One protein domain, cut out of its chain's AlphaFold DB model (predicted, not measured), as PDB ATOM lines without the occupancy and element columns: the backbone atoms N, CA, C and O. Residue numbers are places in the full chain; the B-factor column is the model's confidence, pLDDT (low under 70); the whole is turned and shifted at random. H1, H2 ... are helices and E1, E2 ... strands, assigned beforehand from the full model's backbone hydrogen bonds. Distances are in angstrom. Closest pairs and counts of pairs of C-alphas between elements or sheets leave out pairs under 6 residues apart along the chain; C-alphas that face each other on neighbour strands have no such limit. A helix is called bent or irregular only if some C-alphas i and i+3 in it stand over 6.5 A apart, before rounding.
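This is residues 79 to 156 of the 196 residues of an uncharacterized protein of Carex littledalei (UniProt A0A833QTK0). At one end H2 packs between H1 and H3; at the other, the small antiparallel hairpin E1-E2, with the long loop 101 to 124, leads straight into H2. The 78 printed residues, under half in named elements, hold H1, E1, E2, H2, H3 in that order, mostly helix. The whole is only just compact, close to loose, radius of gyration of the C-alphas 13.6 A, spanning 37 by 25 by 21 A.

H1, residues 82 to 88, begins at C-alpha (88.611, 20.113, 27.073). E1 is 98 to 100, E2 125 to 127. H2, 128 to 138, 15.1 A, is only just irregular: C-alphas 132 and 135 are 7.0 A apart. H3, 143 to 156, 19.8 A, ends at C-alpha (74.504, 24.852, 30.824).

H1 touches H2, closest C-alphas Val 82 and Ala 134, 6.4 A, opposite ways at 38 degrees, only just steep. H2 touches H3, closest C-alphas Ile 137 and Cys 146, 5.0 A, a steep tilt of 46 degrees, opposite ways. H1 and H3 are apart. In the hairpin E1 and E2, N 99 and O 126 are within hydrogen-bond range, 2.9 A. Every O i to N i+4 pair is within range in H3, 4 of 7 in H2 and 1 of 3 in H1, where 4 of 4 O i to N i+3 pairs are.

The C-alphas farthest apart, Gln 79 and Gly 120, are 39.6 A apart. The printed part has no cut; the link E1 to E2 is long. pLDDT is under 70 at 12 residues, among them 139 to 142.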
ATOM      1  N   GLN A  79      86.145  11.686  25.843       55.47
ATOM      2  CA  GLN A  79      87.341  10.898  26.176       55.47
ATOM      3  C   GLN A  79      88.652  11.670  26.035       55.47
ATOM      4  O   GLN A  79      89.648  11.241  26.607       55.47
ATOM      5  N   ASN A  80      88.642  12.832  25.389       56.41
ATOM      6  CA  ASN A  80      89.835  13.630  25.193       56.41
ATOM      7  C   ASN A  80      89.623  15.082  25.641       56.41
ATOM      8  O   ASN A  80      88.501  15.553  25.808       56.41
ATOM      9  N   ARG A  81      90.743  15.747  25.910       66.50
ATOM     10  CA  ARG A  81      90.940  17.072  26.521       66.50
ATOM     11  C   ARG A  81      89.827  18.093  26.231       66.50
ATOM     12  O   ARG A  81      89.294  18.165  25.135       66.50
ATOM     13  N   VAL A  82      89.590  19.004  27.178       71.50
ATOM     14  CA  VAL A  82      88.611  20.113  27.073       71.50
ATOM     15  C   VAL A  82      88.742  20.943  25.784       71.50
ATOM     16  O   VAL A  82      87.755  21.503  25.318       71.50
ATOM     17  N   GLY A  83      89.936  21.013  25.186       69.19
ATOM     18  CA  GLY A  83      90.147  21.664  23.889       69.19
ATOM     19  C   GLY A  83      89.481  20.946  22.707       69.19
ATOM     20  O   GLY A  83      88.975  21.607  21.813       69.19
ATOM     21  N   GLU A  84      89.393  19.614  22.717       72.06
ATOM     22  CA  GLU A  84      88.687  18.860  21.667       72.06
ATOM     23  C   GLU A  84      87.177  19.063  21.768       72.06
ATOM     24  O   GLU A  84      86.483  19.158  20.761       72.06
ATOM     25  N   LEU A  85      86.669  19.237  22.987       74.75
ATOM     26  CA  LEU A  85      85.263  19.543  23.202       74.75
ATOM     27  C   LEU A  85      84.864  20.901  22.592       74.75
ATOM     28  O   LEU A  85      83.755  21.028  22.083       74.75
ATOM     29  N   TYR A  86      85.768  21.888  22.582       75.56
ATOM     30  CA  TYR A  86      85.530  23.186  21.937       75.56
ATOM     31  C   TYR A  86      85.260  23.044  20.432       75.56
ATOM     32  O   TYR A  86      84.334  23.667  19.919       75.56
ATOM     33  N   SER A  87      85.997  22.162  19.748       72.38
ATOM     34  CA  SER A  87      85.826  21.916  18.307       72.38
ATOM     35  C   SER A  87      84.461  21.315  17.930       72.38
ATOM     36  O   SER A  87      84.034  21.415  16.786       72.38
ATOM     37  N   LEU A  88      83.731  20.728  18.887       71.88
ATOM     38  CA  LEU A  88      82.374  20.214  18.655       71.88
ATOM     39  C   LEU A  88      81.294  21.291  18.816       71.88
ATOM     40  O   LEU A  88      80.159  21.086  18.397       71.88
ATOM     41  N   PHE A  89      81.632  22.415  19.449       73.75
ATOM     42  CA  PHE A  89      80.712  23.513  19.746       73.75
ATOM     43  C   PHE A  89      80.979  24.749  18.890       73.75
ATOM     44  O   PHE A  89      80.555  25.851  19.246       73.75
ATOM     45  N   LEU A  90      81.680  24.567  17.770       69.38
ATOM     46  CA  LEU A  90      81.895  25.620  16.789       69.38
ATOM     47  C   LEU A  90      80.531  26.153  16.330       69.38
ATOM     48  O   LEU A  90      79.609  25.389  16.061       69.38
ATOM     49  N   GLU A  91      80.408  27.479  16.310       75.56
ATOM     50  CA  GLU A  91      79.196  28.235  15.946       75.56
ATOM     51  C   GLU A  91      78.051  28.243  16.971       75.56
ATOM     52  O   GLU A  91      76.990  28.811  16.710       75.56
ATOM     53  N   VAL A  92      78.247  27.706  18.180       81.94
ATOM     54  CA  VAL A  92      77.234  27.819  19.238       81.94
ATOM     55  C   VAL A  92      77.459  29.085  20.060       81.94
ATOM     56  O   VAL A  92      78.380  29.173  20.876       81.94
ATOM     57  N   PHE A  93      76.578  30.072  19.895       82.44
ATOM     58  CA  PHE A  93      76.583  31.277  20.725       82.44
ATOM     59  C   PHE A  93      76.083  30.978  22.153       82.44
ATOM     60  O   PHE A  93      75.064  30.303  22.306       82.44
ATOM     61  N   PRO A  94      76.727  31.514  23.211       87.75
ATOM     62  CA  PRO A  94      77.919  32.378  23.217       87.75
ATOM     63  C   PRO A  94      79.257  31.620  23.299       87.75
ATOM     64  O   PRO A  94      80.313  32.243  23.358       87.75
ATOM     65  N   TYR A  95      79.228  30.292  23.347       86.75
ATOM     66  CA  TYR A  95      80.347  29.454  23.778       86.75
ATOM     67  C   TYR A  95      81.562  29.490  22.846       86.75
ATOM     68  O   TYR A  95      82.692  29.458  23.336       86.75
ATOM     69  N   SER A  96      81.348  29.600  21.534       83.50
ATOM     70  CA  SER A  96      82.428  29.670  20.541       83.50
ATOM     71  C   SER A  96      82.914  31.087  20.228       83.50
ATOM     72  O   SER A  96      83.777  31.237  19.373       83.50
ATOM     73  N   TYR A  97      82.372  32.121  20.878       87.00
ATOM     74  CA  TYR A  97      82.591  33.516  20.485       87.00
ATOM     75  C   TYR A  97      83.560  34.260  21.408       87.00
ATOM     76  O   TYR A  97      83.666  34.005  22.615       87.00
ATOM     77  N   TYR A  98      84.222  35.256  20.826       87.88
ATOM     78  CA  TYR A  98      84.893  36.333  21.533       87.88
ATOM     79  C   TYR A  98      83.889  37.436  21.852       87.88
ATOM     80  O   TYR A  98      83.218  37.955  20.961       87.88
ATOM     81  N   LEU A  99      83.799  37.808  23.125       90.31
ATOM     82  CA  LEU A  99      82.882  38.830  23.621       90.31
ATOM     83  C   LEU A  99      83.668  40.020  24.159       90.31
ATOM     84  O   LEU A  99      84.740  39.846  24.742       90.31
ATOM     85  N   CYS A 100      83.135  41.227  23.985       89.75
ATOM     86  CA  CYS A 100      83.722  42.430  24.566       89.75
ATOM     87  C   CYS A 100      83.200  42.672  25.988       89.75
ATOM     88  O   CYS A 100      82.017  42.493  26.265       89.75
ATOM     89  N   LYS A 101      84.080  43.109  26.897       88.62
ATOM     90  CA  LYS A 101      83.686  43.497  28.265       88.62
ATOM     91  C   LYS A 101      82.951  44.837  28.322       88.62
ATOM     92  O   LYS A 101      82.107  45.022  29.191       88.62
ATOM     93  N   ASP A 102      83.259  45.735  27.390       88.38
ATOM     94  CA  ASP A 102      82.794  47.126  27.428       88.38
ATOM     95  C   ASP A 102      81.568  47.367  26.525       88.38
ATOM     96  O   ASP A 102      80.923  48.409  26.610       88.38
ATOM     97  N   CYS A 103      81.218  46.420  25.644       89.81
ATOM     98  CA  CYS A 103      80.091  46.566  24.718       89.81
ATOM     99  C   CYS A 103      79.510  45.214  24.266       89.81
ATOM    100  O   CYS A 103      80.042  44.154  24.574       89.81
ATOM    101  N   LYS A 104      78.431  45.249  23.470       87.62
ATOM    102  CA  LYS A 104      77.737  44.055  22.942       87.62
ATOM    103  C   LYS A 104      78.417  43.420  21.713       87.62
ATOM    104  O   LYS A 104      77.776  42.666  20.983       87.62
ATOM    105  N   CYS A 105      79.682  43.747  21.452       88.25
ATOM    106  CA  CYS A 105      80.425  43.200  20.320       88.25
ATOM    107  C   CYS A 105      80.672  41.692  20.500       88.25
ATOM    108  O   CYS A 105      80.988  41.230  21.603       88.25
ATOM    109  N   ARG A 106      80.522  40.943  19.402       87.62
ATOM    110  CA  ARG A 106      80.747  39.498  19.318       87.62
ATOM    111  C   ARG A 106      81.510  39.174  18.039       87.62
ATOM    112  O   ARG A 106      81.114  39.620  16.969       87.62
ATOM    113  N   LEU A 107      82.562  38.377  18.154       83.38
ATOM    114  CA  LEU A 107      83.401  37.954  17.035       83.38
ATOM    115  C   LEU A 107      83.593  36.441  17.087       83.38
ATOM    116  O   LEU A 107      83.683  35.870  18.172       83.38
ATOM    117  N   GLN A 108      83.644  35.795  15.928       74.00
ATOM    118  CA  GLN A 108      83.922  34.359  15.837       74.00
ATOM    119  C   GLN A 108      85.434  34.104  15.881       74.00
ATOM    120  O   GLN A 108      85.882  33.301  16.689       74.00
ATOM    121  N   ASP A 109      86.210  34.910  15.147       72.50
ATOM    122  CA  ASP A 109      87.672  34.905  15.172       72.50
ATOM    123  C   ASP A 109      88.209  36.279  15.580       72.50
ATOM    124  O   ASP A 109      87.929  37.295  14.939       72.50
ATOM    125  N   PHE A 110      89.004  36.325  16.650       70.12
ATOM    126  CA  PHE A 110      89.659  37.551  17.101       70.12
ATOM    127  C   PHE A 110      91.093  37.280  17.557       70.12
ATOM    128  O   PHE A 110      91.346  36.410  18.390       70.12
ATOM    129  N   SER A 111      92.031  38.081  17.048       68.94
ATOM    130  CA  SER A 111      93.411  38.111  17.529       68.94
ATOM    131  C   SER A 111      93.601  39.313  18.439       68.94
ATOM    132  O   SER A 111      93.370  40.444  18.016       68.94
ATOM    133  N   SER A 112      94.120  39.089  19.646       65.19
ATOM    134  CA  SER A 112      94.434  40.153  20.613       65.19
ATOM    135  C   SER A 112      95.465  41.169  20.112       65.19
ATOM    136  O   SER A 112      95.643  42.208  20.738       65.19
ATOM    137  N   SER A 113      96.156  40.876  19.006       64.56
ATOM    138  CA  SER A 113      97.087  41.794  18.345       64.56
ATOM    139  C   SER A 113      96.414  42.823  17.431       64.56
ATOM    140  O   SER A 113      97.084  43.747  16.976       64.56
ATOM    141  N   LYS A 114      95.117  42.674  17.130       74.81
ATOM    142  CA  LYS A 114      94.388  43.550  16.207       74.81
ATOM    143  C   LYS A 114      93.307  44.334  16.945       74.81
ATOM    144  O   LYS A 114      92.625  43.815  17.823       74.81
ATOM    145  N   VAL A 115      93.129  45.591  16.548       81.88
ATOM    146  CA  VAL A 115      91.970  46.386  16.963       81.88
ATOM    147  C   VAL A 115      90.721  45.767  16.337       81.88
ATOM    148  O   VAL A 115      90.713  45.455  15.147       81.88
ATOM    149  N   CYS A 116      89.676  45.563  17.137       83.06
ATOM    150  CA  CYS A 116      88.400  45.061  16.640       83.06
ATOM    151  C   CYS A 116      87.793  46.035  15.624       83.06
ATOM    152  O   CYS A 116      87.635  47.219  15.921       83.06
ATOM    153  N   THR A 117      87.410  45.526  14.454       81.88
ATOM    154  CA  THR A 117      86.770  46.304  13.382       81.88
ATOM    155  C   THR A 117      85.379  46.802  13.756       81.88
ATOM    156  O   THR A 117      84.952  47.839  13.262       81.88
ATOM    157  N   ASP A 118      84.693  46.093  14.653       81.88
ATOM    158  CA  ASP A 118      83.275  46.328  14.935       81.88
ATOM    159  C   ASP A 118      83.059  47.313  16.087       81.88
ATOM    160  O   ASP A 118      82.058  48.024  16.120       81.88
ATOM    161  N   CYS A 119      83.975  47.358  17.058       87.56
ATOM    162  CA  CYS A 119      83.854  48.257  18.211       87.56
ATOM    163  C   CYS A 119      85.115  49.060  18.542       87.56
ATOM    164  O   CYS A 119      85.110  49.792  19.526       87.56
ATOM    165  N   GLY A 120      86.204  48.919  17.782       83.31
ATOM    166  CA  GLY A 120      87.435  49.690  17.992       83.31
ATOM    167  C   GLY A 120      88.239  49.313  19.243       83.31
ATOM    168  O   GLY A 120      89.280  49.908  19.507       83.31
ATOM    169  N   HIS A 121      87.805  48.317  20.023       86.19
ATOM    170  CA  HIS A 121      88.536  47.868  21.208       86.19
ATOM    171  C   HIS A 121      89.580  46.798  20.864       86.19
ATOM    172  O   HIS A 121      89.295  45.851  20.134       86.19
ATOM    173  N   CYS A 122      90.778  46.901  21.447       74.75
ATOM    174  CA  CYS A 122      91.859  45.931  21.244       74.75
ATOM    175  C   CYS A 122      91.814  44.800  22.296       74.75
ATOM    176  O   CYS A 122      91.332  43.705  22.033       74.75
ATOM    177  N   ILE A 123      92.188  45.067  23.549       79.75
ATOM    178  CA  ILE A 123      92.427  44.016  24.569       79.75
ATOM    179  C   ILE A 123      91.151  43.653  25.366       79.75
ATOM    180  O   ILE A 123      91.166  42.865  26.307       79.75
ATOM    181  N   ARG A 124      90.002  44.241  25.017       87.50
ATOM    182  CA  ARG A 124      88.746  44.064  25.773       87.50
ATOM    183  C   ARG A 124      87.936  42.840  25.365       87.50
ATOM    184  O   ARG A 124      86.980  42.502  26.064       87.50
ATOM    185  N   HIS A 125      88.320  42.180  24.277       88.69
ATOM    186  CA  HIS A 125      87.686  40.944  23.839       88.69
ATOM    187  C   HIS A 125      88.304  39.746  24.545       88.69
ATOM    188  O   HIS A 125      89.523  39.633  24.665       88.69
ATOM    189  N   PHE A 126      87.455  38.828  24.983       87.75
ATOM    190  CA  PHE A 126      87.871  37.566  25.574       87.75
ATOM    191  C   PHE A 126      87.100  36.419  24.933       87.75
ATOM    192  O   PHE A 126      85.912  36.546  24.641       87.75
ATOM    193  N   CYS A 127      87.773  35.288  24.729       87.69
ATOM    194  CA  CYS A 127      87.106  34.057  24.320       87.69
ATOM    195  C   CYS A 127      86.319  33.507  25.512       87.69
ATOM    196  O   CYS A 127      86.905  33.231  26.566       87.69
ATOM    197  N   TRP A 128      85.004  33.338  25.343       90.62
ATOM    198  CA  TRP A 128      84.124  32.845  26.404       90.62
ATOM    199  C   TRP A 128      84.600  31.490  26.942       90.62
ATOM    200  O   TRP A 128      84.722  31.305  28.155       90.62
ATOM    201  N   TRP A 129      84.942  30.560  26.043       87.88
ATOM    202  CA  TRP A 129      85.391  29.217  26.416       87.88
ATOM    203  C   TRP A 129      86.661  29.237  27.265       87.88
ATOM    204  O   TRP A 129      86.751  28.547  28.282       87.88
ATOM    205  N   ASN A 130      87.638  30.054  26.878       86.62
ATOM    206  CA  ASN A 130      88.901  30.137  27.603       86.62
ATOM    207  C   ASN A 130      88.724  30.773  28.979       86.62
ATOM    208  O   ASN A 130      89.326  30.301  29.945       86.62
ATOM    209  N   GLU A 131      87.881  31.802  29.077       86.75
ATOM    210  CA  GLU A 131      87.654  32.514  30.331       86.75
ATOM    211  C   GLU A 131      86.915  31.657  31.364       86.75
ATOM    212  O   GLU A 131      87.304  31.649  32.530       86.75
ATOM    213  N   TYR A 132      85.893  30.902  30.947       86.25
ATOM    214  CA  TYR A 132      85.015  30.187  31.882       86.25
ATOM    215  C   TYR A 132      85.283  28.685  32.006       86.25
ATOM    216  O   TYR A 132      84.954  28.103  33.042       86.25
ATOM    217  N   ILE A 133      85.870  28.046  30.990       87.31
ATOM    218  CA  ILE A 133      86.018  26.585  30.929       87.31
ATOM    219  C   ILE A 133      87.495  26.178  30.898       87.31
ATOM    220  O   ILE A 133      87.988  25.595  31.866       87.31
ATOM    221  N   ALA A 134      88.223  26.482  29.816       84.81
ATOM    222  CA  ALA A 134      89.541  25.887  29.570       84.81
ATOM    223  C   ALA A 134      90.566  26.237  30.660       84.81
ATOM    224  O   ALA A 134      91.182  25.335  31.231       84.81
ATOM    225  N   ARG A 135      90.688  27.523  31.019       82.56
ATOM    226  CA  ARG A 135      91.652  27.998  32.027       82.56
ATOM    227  C   ARG A 135      91.419  27.375  33.404       82.56
ATOM    228  O   ARG A 135      92.373  27.059  34.106       82.56
ATOM    229  N   HIS A 136      90.158  27.167  33.779       81.44
ATOM    230  CA  HIS A 136      89.789  26.621  35.085       81.44
ATOM    231  C   HIS A 136      89.947  25.102  35.193       81.44
ATOM    232  O   HIS A 136      90.099  24.595  36.302       81.44
ATOM    233  N   ILE A 137      89.904  24.377  34.072       76.56
ATOM    234  CA  ILE A 137      90.092  22.920  34.058       76.56
ATOM    235  C   ILE A 137      91.570  22.555  33.862       76.56
ATOM    236  O   ILE A 137      92.039  21.582  34.445       76.56
ATOM    237  N   GLN A 138      92.313  23.331  33.069       72.94
ATOM    238  CA  GLN A 138      93.732  23.072  32.794       72.94
ATOM    239  C   GLN A 138      94.645  23.447  33.964       72.94
ATOM    240  O   GLN A 138      95.641  22.767  34.201       72.94
ATOM    241  N   VAL A 139      94.321  24.511  34.705       67.12
ATOM    242  CA  VAL A 139      95.127  24.955  35.845       67.12
ATOM    243  C   VAL A 139      94.603  24.275  37.112       67.12
ATOM    244  O   VAL A 139      93.620  24.698  37.714       67.12
ATOM    245  N   SER A 140      95.272  23.201  37.526       58.50
ATOM    246  CA  SER A 140      94.930  22.334  38.665       58.50
ATOM    247  C   SER A 140      95.062  22.981  40.058       58.50
ATOM    248  O   SER A 140      95.000  22.282  41.066       58.50
ATOM    249  N   SER A 141      95.225  24.304  40.161       57.62
ATOM    250  CA  SER A 141      95.602  24.977  41.414       57.62
ATOM    251  C   SER A 141      94.445  25.263  42.382       57.62
ATOM    252  O   SER A 141      94.692  25.534  43.555       57.62
ATOM    253  N   SER A 142      93.177  25.185  41.951       65.94
ATOM    254  CA  SER A 142      92.017  25.361  42.841       65.94
ATOM    255  C   SER A 142      90.888  24.384  42.514       65.94
ATOM    256  O   SER A 142      90.137  24.565  41.552       65.94
ATOM    257  N   GLN A 143      90.722  23.368  43.367       73.62
ATOM    258  CA  GLN A 143      89.678  22.339  43.254       73.62
ATOM    259  C   GLN A 143      88.267  22.941  43.114       73.62
ATOM    260  O   GLN A 143      87.456  22.457  42.324       73.62
ATOM    261  N   LYS A 144      87.993  24.056  43.809       78.25
ATOM    262  CA  LYS A 144      86.707  24.771  43.735       78.25
ATOM    263  C   LYS A 144      86.473  25.431  42.371       78.25
ATOM    264  O   LYS A 144      85.343  25.440  41.888       78.25
ATOM    265  N   GLY A 145      87.517  25.980  41.745       79.19
ATOM    266  CA  GLY A 145      87.431  26.603  40.420       79.19
ATOM    267  C   GLY A 145      87.118  25.583  39.325       79.19
ATOM    268  O   GLY A 145      86.170  25.770  38.563       79.19
ATOM    269  N   CYS A 146      87.846  24.461  39.320       80.50
ATOM    270  CA  CYS A 146      87.609  23.360  38.386       80.50
ATOM    271  C   CYS A 146      86.196  22.778  38.545       80.50
ATOM    272  O   CYS A 146      85.482  22.600  37.560       80.50
ATOM    273  N   GLN A 147      85.732  22.573  39.783       82.19
ATOM    274  CA  GLN A 147      84.386  22.056  40.031       82.19
ATOM    275  C   GLN A 147      83.293  23.001  39.510       82.19
ATOM    276  O   GLN A 147      82.343  22.539  38.883       82.19
ATOM    277  N   ARG A 148      83.439  24.322  39.691       85.06
ATOM    278  CA  ARG A 148      82.496  25.313  39.141       85.06
ATOM    279  C   ARG A 148      82.472  25.304  37.615       85.06
ATOM    280  O   ARG A 148      81.386  25.304  37.041       85.06
ATOM    281  N   ALA A 149      83.638  25.258  36.970       86.06
ATOM    282  CA  ALA A 149      83.735  25.177  35.512       86.06
ATOM    283  C   ALA A 149      83.115  23.880  34.970       86.06
ATOM    284  O   ALA A 149      82.375  23.909  33.992       86.06
ATOM    285  N   MET A 150      83.331  22.750  35.650       83.00
ATOM    286  CA  MET A 150      82.730  21.463  35.288       83.00
ATOM    287  C   MET A 150      81.214  21.435  35.491       83.00
ATOM    288  O   MET A 150      80.501  20.853  34.671       83.00
ATOM    289  N   THR A 151      80.701  22.067  36.549       87.50
ATOM    290  CA  THR A 151      79.255  22.223  36.756       87.50
ATOM    291  C   THR A 151      78.646  23.108  35.676       87.50
ATOM    292  O   THR A 151      77.627  22.731  35.106       87.50
ATOM    293  N   LEU A 152      79.284  24.233  35.337       87.75
ATOM    294  CA  LEU A 152      78.846  25.096  34.238       87.75
ATOM    295  C   LEU A 152      78.814  24.309  32.921       87.75
ATOM    296  O   LEU A 152      77.775  24.231  32.277       87.75
ATOM    297  N   LEU A 153      79.915  23.641  32.570       86.50
ATOM    298  CA  LEU A 153      80.007  22.827  31.361       86.50
ATOM    299  C   LEU A 153      78.890  21.779  31.290       86.50
ATOM    300  O   LEU A 153      78.284  21.586  30.239       86.50
ATOM    301  N   ARG A 154      78.603  21.100  32.402       85.25
ATOM    302  CA  ARG A 154      77.579  20.056  32.460       85.25
ATOM    303  C   ARG A 154      76.167  20.611  32.355       85.25
ATOM    304  O   ARG A 154      75.401  20.142  31.518       85.25
ATOM    305  N   GLU A 155      75.829  21.568  33.206       86.94
ATOM    306  CA  GLU A 155      74.444  21.994  33.404       86.94
ATOM    307  C   GLU A 155      73.978  23.027  32.382       86.94
ATOM    308  O   GLU A 155      72.783  23.082  32.099       86.94
ATOM    309  N   THR A 156      74.882  23.826  31.806       85.50
ATOM    310  CA  THR A 156      74.504  24.852  30.824       85.50
ATOM    311  C   THR A 156      74.877  24.453  29.404       85.50
ATOM    312  O   THR A 156      74.015  24.461  28.533       85.50
TER     313      THR A 156